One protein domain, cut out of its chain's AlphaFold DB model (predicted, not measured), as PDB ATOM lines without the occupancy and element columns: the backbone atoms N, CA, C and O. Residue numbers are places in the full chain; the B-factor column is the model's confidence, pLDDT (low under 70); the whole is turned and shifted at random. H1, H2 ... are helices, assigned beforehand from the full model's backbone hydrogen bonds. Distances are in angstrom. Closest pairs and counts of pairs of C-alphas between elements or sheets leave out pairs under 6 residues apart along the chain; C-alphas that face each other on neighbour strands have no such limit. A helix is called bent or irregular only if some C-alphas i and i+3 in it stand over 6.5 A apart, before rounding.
ATOM      1  N   SER A  42      20.993 -26.616 -26.874       96.81
ATOM      2  CA  SER A  42      20.517 -27.905 -27.363       96.81
ATOM      3  C   SER A  42      20.395 -28.926 -26.223       96.81
ATOM      4  O   SER A  42      20.939 -28.763 -25.130       96.81
ATOM      5  N   ALA A  43      19.629 -29.993 -26.455       96.31
ATOM      6  CA  ALA A  43      19.388 -31.010 -25.431       96.31
ATOM      7  C   ALA A  43      20.599 -31.926 -25.187       96.31
ATOM      8  O   ALA A  43      20.679 -32.562 -24.135       96.31
ATOM      9  N   ASP A  44      21.500 -32.028 -26.162       94.38
ATOM     10  CA  ASP A  44      22.606 -32.986 -26.201       94.38
ATOM     11  C   ASP A  44      23.975 -32.334 -26.439       94.38
ATOM     12  O   ASP A  44      24.963 -33.051 -26.556       94.38
ATOM     13  N   MET A  45      24.039 -30.998 -26.475       93.62
ATOM     14  CA  MET A  45      25.231 -30.197 -26.784       93.62
ATOM     15  C   MET A  45      25.769 -30.363 -28.213       93.62
ATOM     16  O   MET A  45      26.810 -29.792 -28.537       93.62
ATOM     17  N   ALA A  46      25.087 -31.110 -29.091       95.50
ATOM     18  CA  ALA A  46      25.599 -31.380 -30.432       95.50
ATOM     19  C   ALA A  46      25.711 -30.094 -31.261       95.50
ATOM     20  O   ALA A  46      26.723 -29.872 -31.922       95.50
ATOM     21  N   HIS A  47      24.706 -29.218 -31.168       96.88
ATOM     22  CA  HIS A  47      24.721 -27.939 -31.875       96.88
ATOM     23  C   HIS A  47      25.880 -27.054 -31.409       96.88
ATOM     24  O   HIS A  47      26.649 -26.560 -32.225       96.88
ATOM     25  N   GLU A  48      26.058 -26.896 -30.099       97.75
ATOM     26  CA  GLU A  48      27.119 -26.069 -29.527       97.75
ATOM     27  C   GLU A  48      28.512 -26.567 -29.941       97.75
ATOM     28  O   GLU A  48      29.386 -25.752 -30.231       97.75
ATOM     29  N   MET A  49      28.723 -27.887 -30.015       96.50
ATOM     30  CA  MET A  49      30.002 -28.457 -30.459       96.50
ATOM     31  C   MET A  49      30.280 -28.187 -31.939       96.50
ATOM     32  O   MET A  49      31.411 -27.846 -32.293       96.50
ATOM     33  N   GLU A  50      29.258 -28.246 -32.798       97.19
ATOM     34  CA  GLU A  50      29.389 -27.826 -34.199       97.19
ATOM     35  C   GLU A  50      29.815 -26.353 -34.302       97.19
ATOM     36  O   GLU A  50      30.654 -26.008 -35.136       97.19
ATOM     37  N   GLN A  51      29.302 -25.486 -33.420       98.00
ATOM     38  CA  GLN A  51      29.679 -24.072 -33.398       98.00
ATOM     39  C   GLN A  51      31.142 -23.849 -32.985       98.00
ATOM     40  O   GLN A  51      31.803 -22.973 -33.548       98.00
ATOM     41  N   CYS A  52      31.682 -24.653 -32.060       97.12
ATOM     42  CA  CYS A  52      33.107 -24.618 -31.722       97.12
ATOM     43  C   CYS A  52      33.967 -24.937 -32.954       97.12
ATOM     44  O   CYS A  52      34.843 -24.153 -33.329       97.12
ATOM     45  N   VAL A  53      33.667 -26.059 -33.615       97.38
ATOM     46  CA  VAL A  53      34.417 -26.559 -34.777       97.38
ATOM     47  C   VAL A  53      34.327 -25.602 -35.964       97.38
ATOM     48  O   VAL A  53      35.324 -25.375 -36.648       97.38
ATOM     49  N   ALA A  54      33.173 -24.969 -36.183       97.62
ATOM     50  CA  ALA A  54      32.968 -24.044 -37.295       97.62
ATOM     51  C   ALA A  54      33.971 -22.872 -37.320       97.62
ATOM     52  O   ALA A  54      34.295 -22.369 -38.399       97.62
ATOM     53  N   CYS A  55      34.469 -22.447 -36.153       97.12
ATOM     54  CA  CYS A  55      35.420 -21.341 -36.020       97.12
ATOM     55  C   CYS A  55      36.835 -21.788 -35.628       97.12
ATOM     56  O   CYS A  55      37.803 -21.176 -36.081       97.12
ATOM     57  N   HIS A  56      36.968 -22.818 -34.788       96.38
ATOM     58  CA  HIS A  56      38.259 -23.263 -34.251       96.38
ATOM     59  C   HIS A  56      38.871 -24.449 -35.006       96.38
ATOM     60  O   HIS A  56      40.079 -24.648 -34.909       96.38
ATOM     61  N   GLY A  57      38.085 -25.177 -35.802       96.75
ATOM     62  CA  GLY A  57      38.510 -26.411 -36.459       96.75
ATOM     63  C   GLY A  57      38.284 -27.657 -35.603       96.75
ATOM     64  O   GLY A  57      37.840 -27.577 -34.455       96.75
ATOM     65  N   ASP A  58      38.564 -28.814 -36.198       96.00
ATOM     66  CA  ASP A  58      38.409 -30.112 -35.552       96.00
ATOM     67  C   ASP A  58      39.500 -30.354 -34.501       96.00
ATOM     68  O   ASP A  58      40.617 -29.841 -34.586       96.00
ATOM     69  N   MET A  59      39.189 -31.188 -33.507       95.44
ATOM     70  CA  MET A  59      40.081 -31.468 -32.380       95.44
ATOM     71  C   MET A  59      41.431 -32.062 -32.819       95.44
ATOM     72  O   MET A  59      42.474 -31.699 -32.273       95.44
ATOM     73  N   ALA A  60      41.421 -32.889 -33.868       96.62
ATOM     74  CA  ALA A  60      42.617 -33.446 -34.497       96.62
ATOM     75  C   ALA A  60      43.567 -32.389 -35.103       96.62
ATOM     76  O   ALA A  60      44.759 -32.655 -35.250       96.62
ATOM     77  N   ASP A  61      43.073 -31.193 -35.436       96.12
ATOM     78  CA  ASP A  61      43.847 -30.146 -36.118       96.12
ATOM     79  C   ASP A  61      44.404 -29.078 -35.158       96.12
ATOM     80  O   ASP A  61      45.216 -28.236 -35.551       96.12
ATOM     81  N   LEU A  62      43.995 -29.110 -33.886       95.25
ATOM     82  CA  LEU A  62      44.373 -28.123 -32.866       95.25
ATOM     83  C   LEU A  62      45.720 -28.423 -32.183       95.25
ATOM     84  O   LEU A  62      46.235 -27.582 -31.440       95.25
ATOM     85  N   GLY A  63      46.307 -29.594 -32.456       95.75
ATOM     86  CA  GLY A  63      47.560 -30.069 -31.864       95.75
ATOM     87  C   GLY A  63      47.453 -30.392 -30.370       95.75
ATOM     88  O   GLY A  63      46.417 -30.185 -29.740       95.75
ATOM     89  N   SER A  64      48.536 -30.906 -29.785       94.25
ATOM     90  CA  SER A  64      48.552 -31.341 -28.382       94.25
ATOM     91  C   SER A  64      48.163 -30.221 -27.393       94.25
ATOM     92  O   SER A  64      48.679 -29.100 -27.513       94.25
ATOM     93  N   PRO A  65      47.273 -30.478 -26.410       93.38
ATOM     94  CA  PRO A  65      46.744 -31.791 -26.013       93.38
ATOM     95  C   PRO A  65      45.449 -32.217 -26.733       93.38
ATOM     96  O   PRO A  65      44.840 -33.213 -26.357       93.38
ATOM     97  N   HIS A  66      44.950 -31.435 -27.689       96.50
ATOM     98  CA  HIS A  66      43.638 -31.662 -28.297       96.50
ATOM     99  C   HIS A  66      43.623 -32.930 -29.149       96.50
ATOM    100  O   HIS A  66      42.722 -33.746 -28.995       96.50
ATOM    101  N   GLU A  67      44.639 -33.135 -29.990       96.50
ATOM    102  CA  GLU A  67      44.692 -34.294 -30.894       96.50
ATOM    103  C   GLU A  67      44.633 -35.635 -30.145       96.50
ATOM    104  O   GLU A  67      44.057 -36.602 -30.640       96.50
ATOM    105  N   GLU A  68      45.162 -35.696 -28.920       95.94
ATOM    106  CA  GLU A  68      45.115 -36.889 -28.078       95.94
ATOM    107  C   GLU A  68      43.734 -37.162 -27.475       95.94
ATOM    108  O   GLU A  68      43.528 -38.263 -26.973       95.94
ATOM    109  N   HIS A  69      42.804 -36.206 -27.525       95.94
ATOM    110  CA  HIS A  69      41.433 -36.327 -27.020       95.94
ATOM    111  C   HIS A  69      40.376 -36.370 -28.133       95.94
ATOM    112  O   HIS A  69      39.181 -36.490 -27.840       95.94
ATOM    113  N   ASP A  70      40.807 -36.345 -29.398       96.62
ATOM    114  CA  ASP A  70      39.928 -36.422 -30.561       96.62
ATOM    115  C   ASP A  70      39.036 -37.677 -30.526       96.62
ATOM    116  O   ASP A  70      39.485 -38.800 -30.275       96.62
ATOM    117  N   GLY A  71      37.735 -37.471 -30.733       94.31
ATOM    118  CA  GLY A  71      36.713 -38.518 -30.676       94.31
ATOM    119  C   GLY A  71      36.457 -39.131 -29.291       94.31
ATOM    120  O   GLY A  71      35.630 -40.042 -29.190       94.31
ATOM    121  N   MET A  72      37.132 -38.668 -28.234       94.81
ATOM    122  CA  MET A  72      36.941 -39.149 -26.858       94.81
ATOM    123  C   MET A  72      36.245 -38.128 -25.967       94.81
ATOM    124  O   MET A  72      35.409 -38.518 -25.152       94.81
ATOM    125  N   LEU A  73      36.592 -36.852 -26.124       94.62
ATOM    126  CA  LEU A  73      36.028 -35.743 -25.367       94.62
ATOM    127  C   LEU A  73      35.494 -34.668 -26.312       94.62
ATOM    128  O   LEU A  73      35.880 -34.565 -27.474       94.62
ATOM    129  N   ASN A  74      34.607 -33.851 -25.770       94.00
ATOM    130  CA  ASN A  74      34.090 -32.644 -26.383       94.00
ATOM    131  C   ASN A  74      34.817 -31.412 -25.833       94.00
ATOM    132  O   ASN A  74      35.381 -31.430 -24.740       94.00
ATOM    133  N   CYS A  75      34.746 -30.292 -26.557       94.56
ATOM    134  CA  CYS A  75      35.383 -29.038 -26.149       94.56
ATOM    135  C   CYS A  75      34.953 -28.613 -24.735       94.56
ATOM    136  O   CYS A  75      35.782 -28.193 -23.930       94.56
ATOM    137  N   SER A  76      33.661 -28.764 -24.426       92.19
ATOM    138  CA  SER A  76      33.070 -28.382 -23.140       92.19
ATOM    139  C   SER A  76      33.463 -29.274 -21.963       92.19
ATOM    140  O   SER A  76      33.215 -28.882 -20.825       92.19
ATOM    141  N   ASP A  77      34.062 -30.444 -22.207       92.38
ATOM    142  CA  ASP A  77      34.507 -31.332 -21.126       92.38
ATOM    143  C   ASP A  77      35.704 -30.731 -20.371       92.38
ATOM    144  O   ASP A  77      35.847 -30.949 -19.169       92.38
ATOM    145  N   CYS A  78      36.510 -29.908 -21.056       92.88
ATOM    146  CA  CYS A  78      37.606 -29.144 -20.453       92.88
ATOM    147  C   CYS A  78      37.303 -27.636 -20.400       92.88
ATOM    148  O   CYS A  78      37.608 -26.964 -19.413       92.88
ATOM    149  N   HIS A  79      36.684 -27.076 -21.445       92.94
ATOM    150  CA  HIS A  79      36.312 -25.662 -21.503       92.94
ATOM    151  C   HIS A  79      34.918 -25.432 -20.916       92.94
ATOM    152  O   HIS A  79      33.932 -25.332 -21.644       92.94
ATOM    153  N   VAL A  80      34.825 -25.294 -19.593       89.88
ATOM    154  CA  VAL A  80      33.551 -24.994 -18.919       89.88
ATOM    155  C   VAL A  80      33.145 -23.543 -19.213       89.88
ATOM    156  O   VAL A  80      33.605 -22.597 -18.575       89.88
ATOM    157  N   THR A  81      32.309 -23.359 -20.236       91.19
ATOM    158  CA  THR A  81      32.183 -22.069 -20.927       91.19
ATOM    159  C   THR A  81      31.437 -20.989 -20.151       91.19
ATOM    160  O   THR A  81      31.779 -19.818 -20.286       91.19
ATOM    161  N   HIS A  82      30.448 -21.363 -19.342       91.94
ATOM    162  CA  HIS A  82      29.638 -20.433 -18.542       91.94
ATOM    163  C   HIS A  82      30.165 -20.210 -17.120       91.94
ATOM    164  O   HIS A  82      29.580 -19.432 -16.368       91.94
ATOM    165  N   ASP A  83      31.236 -20.895 -16.730       87.06
ATOM    166  CA  ASP A  83      31.825 -20.731 -15.408       87.06
ATOM    167  C   ASP A  83      32.949 -19.689 -15.462       87.06
ATOM    168  O   ASP A  83      33.894 -19.777 -16.245       87.06
ATOM    169  N   HIS A  84      32.815 -18.660 -14.630       75.25
ATOM    170  CA  HIS A  84      33.747 -17.542 -14.542       75.25
ATOM    171  C   HIS A  84      35.069 -17.918 -13.860       75.25
ATOM    172  O   HIS A  84      36.076 -17.245 -14.081       75.25
ATOM    173  N   GLU A  85      35.077 -18.955 -13.019       70.81
ATOM    174  CA  GLU A  85      36.268 -19.380 -12.278       70.81
ATOM    175  C   GLU A  85      37.153 -20.297 -13.132       70.81
ATOM    176  O   GLU A  85      38.374 -20.136 -13.154       70.81
ATOM    177  N   SER A  86      36.542 -21.205 -13.895       63.62
ATOM    178  CA  SER A  86      37.234 -22.163 -14.768       63.62
ATOM    179  C   SER A  86      37.491 -21.655 -16.188       63.62
ATOM    180  O   SER A  86      38.303 -22.241 -16.902       63.62
ATOM    181  N   ALA A  87      36.854 -20.560 -16.619       62.09
ATOM    182  CA  ALA A  87      37.080 -19.967 -17.942       62.09
ATOM    183  C   ALA A  87      38.541 -19.556 -18.205       62.09
ATOM    184  O   ALA A  87      38.929 -19.382 -19.359       62.09
ATOM    185  N   ALA A  88      39.342 -19.380 -17.150       65.31
ATOM    186  CA  ALA A  88      40.712 -18.896 -17.254       65.31
ATOM    187  C   ALA A  88      41.750 -19.986 -17.576       65.31
ATOM    188  O   ALA A  88      42.819 -19.641 -18.081       65.31
ATOM    189  N   ASP A  89      41.477 -21.264 -17.283       81.31
ATOM    190  CA  ASP A  89      42.477 -22.326 -17.441       81.31
ATOM    191  C   ASP A  89      41.858 -23.720 -17.636       81.31
ATOM    192  O   ASP A  89      41.516 -24.411 -16.675       81.31
ATOM    193  N   ALA A  90      41.778 -24.171 -18.891       85.38
ATOM    194  CA  ALA A  90      41.351 -25.532 -19.206       85.38
ATOM    195  C   ALA A  90      42.333 -26.598 -18.684       85.38
ATOM    196  O   ALA A  90      41.908 -27.715 -18.396       85.38
ATOM    197  N   ASN A  91      43.619 -26.278 -18.475       86.06
ATOM    198  CA  ASN A  91      44.581 -27.247 -17.938       86.06
ATOM    199  C   ASN A  91      44.288 -27.611 -16.478       86.06
ATOM    200  O   ASN A  91      44.707 -28.675 -16.026       86.06
ATOM    201  N   ALA A  92      43.543 -26.777 -15.744       85.06
ATOM    202  CA  ALA A  92      43.095 -27.116 -14.395       85.06
ATOM    203  C   ALA A  92      42.190 -28.364 -14.378       85.06
ATOM    204  O   ALA A  92      42.050 -29.011 -13.342       85.06
ATOM    205  N   THR A  93      41.606 -28.740 -15.521       87.44
ATOM    206  CA  THR A  93      40.740 -29.921 -15.629       87.44
ATOM    207  C   THR A  93      41.506 -31.237 -15.766       87.44
ATOM    208  O   THR A  93      40.915 -32.284 -15.516       87.44
ATOM    209  N   CYS A  94      42.817 -31.224 -16.049       91.62
ATOM    210  CA  CYS A  94      43.612 -32.446 -16.228       91.62
ATOM    211  C   CYS A  94      43.510 -33.402 -15.026       91.62
ATOM    212  O   CYS A  94      43.290 -34.598 -15.207       91.62
ATOM    213  N   GLU A  95      43.592 -32.865 -13.801       90.44
ATOM    214  CA  GLU A  95      43.503 -33.640 -12.549       90.44
ATOM    215  C   GLU A  95      42.120 -34.277 -12.326       90.44
ATOM    216  O   GLU A  95      41.952 -35.145 -11.468       90.44
ATOM    217  N   SER A  96      41.107 -33.868 -13.095       88.75
ATOM    218  CA  SER A  96      39.779 -34.486 -13.043       88.75
ATOM    219  C   SER A  96      39.763 -35.872 -13.700       88.75
ATOM    220  O   SER A  96      38.828 -36.642 -13.466       88.75
ATOM    221  N   CYS A  97      40.781 -36.209 -14.505       91.19
ATOM    222  CA  CYS A  97      40.853 -37.462 -15.262       91.19
ATOM    223  C   CYS A  97      42.213 -38.192 -15.201       91.19
ATOM    224  O   CYS A  97      42.230 -39.408 -15.416       91.19
TER     225      CYS A  97
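AT A GLANCE: This is residues 42 to 97 of the 98 residues of the protein "Cytochrome c3" of Ferrimonas marina (UniProt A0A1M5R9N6). Little regular structure: three short helices sit in a row, H2 between H1 and H3, and are joined by loops, with the long unnamed stretch of residues 57 to 74 swinging out to one side of H2. The 56 printed residues hold three named helices, in the order H1, H2, H3, and no named strand. The class is all helix, with under half of the residues in named elements. The whole is compact, with a radius of gyration of the C-alphas of 11.4 A and spans of 26 by 25 by 18 A.

HOW THE PARTS SIT: H1, residues 46 to 56, and H2, residues 75 to 78, only just touch, with 3 pairs of C-alphas within 8 A, the closest being Met 49 and Cys 75 at 6.9 A. H2 and H3, residues 90 to 96, only just touch, also with 3 pairs, the closest C-alphas being Cys 78 and Ala 90 at 5.4 A. H1 and H3 are apart. O i to N i+4 pairs are within hydrogen-bond range in 6 of 7 cases in H1 and 0 of 3 in H3, where 3 of 4 O i to N i+3 pairs are; H2 is too short for an i+4 pair.

IN THESE COORDINATES: H1 measures 15.5 A from C-alpha 46 at (25.599, -31.380, -30.432) to C-alpha 56, H2 6.1 A, and H3 11.0 A to C-alpha 96 at (39.779, -34.486, -13.043). H3 is irregular, only just: C-alphas 92 and 95 are 6.8 A apart.

THE WHOLE: The C-alphas farthest apart, of Ala 43 and Ser 64, are 29.3 A apart. The printed part has no cut. Both links are long, and residues 86 to 88 have pLDDT under 70.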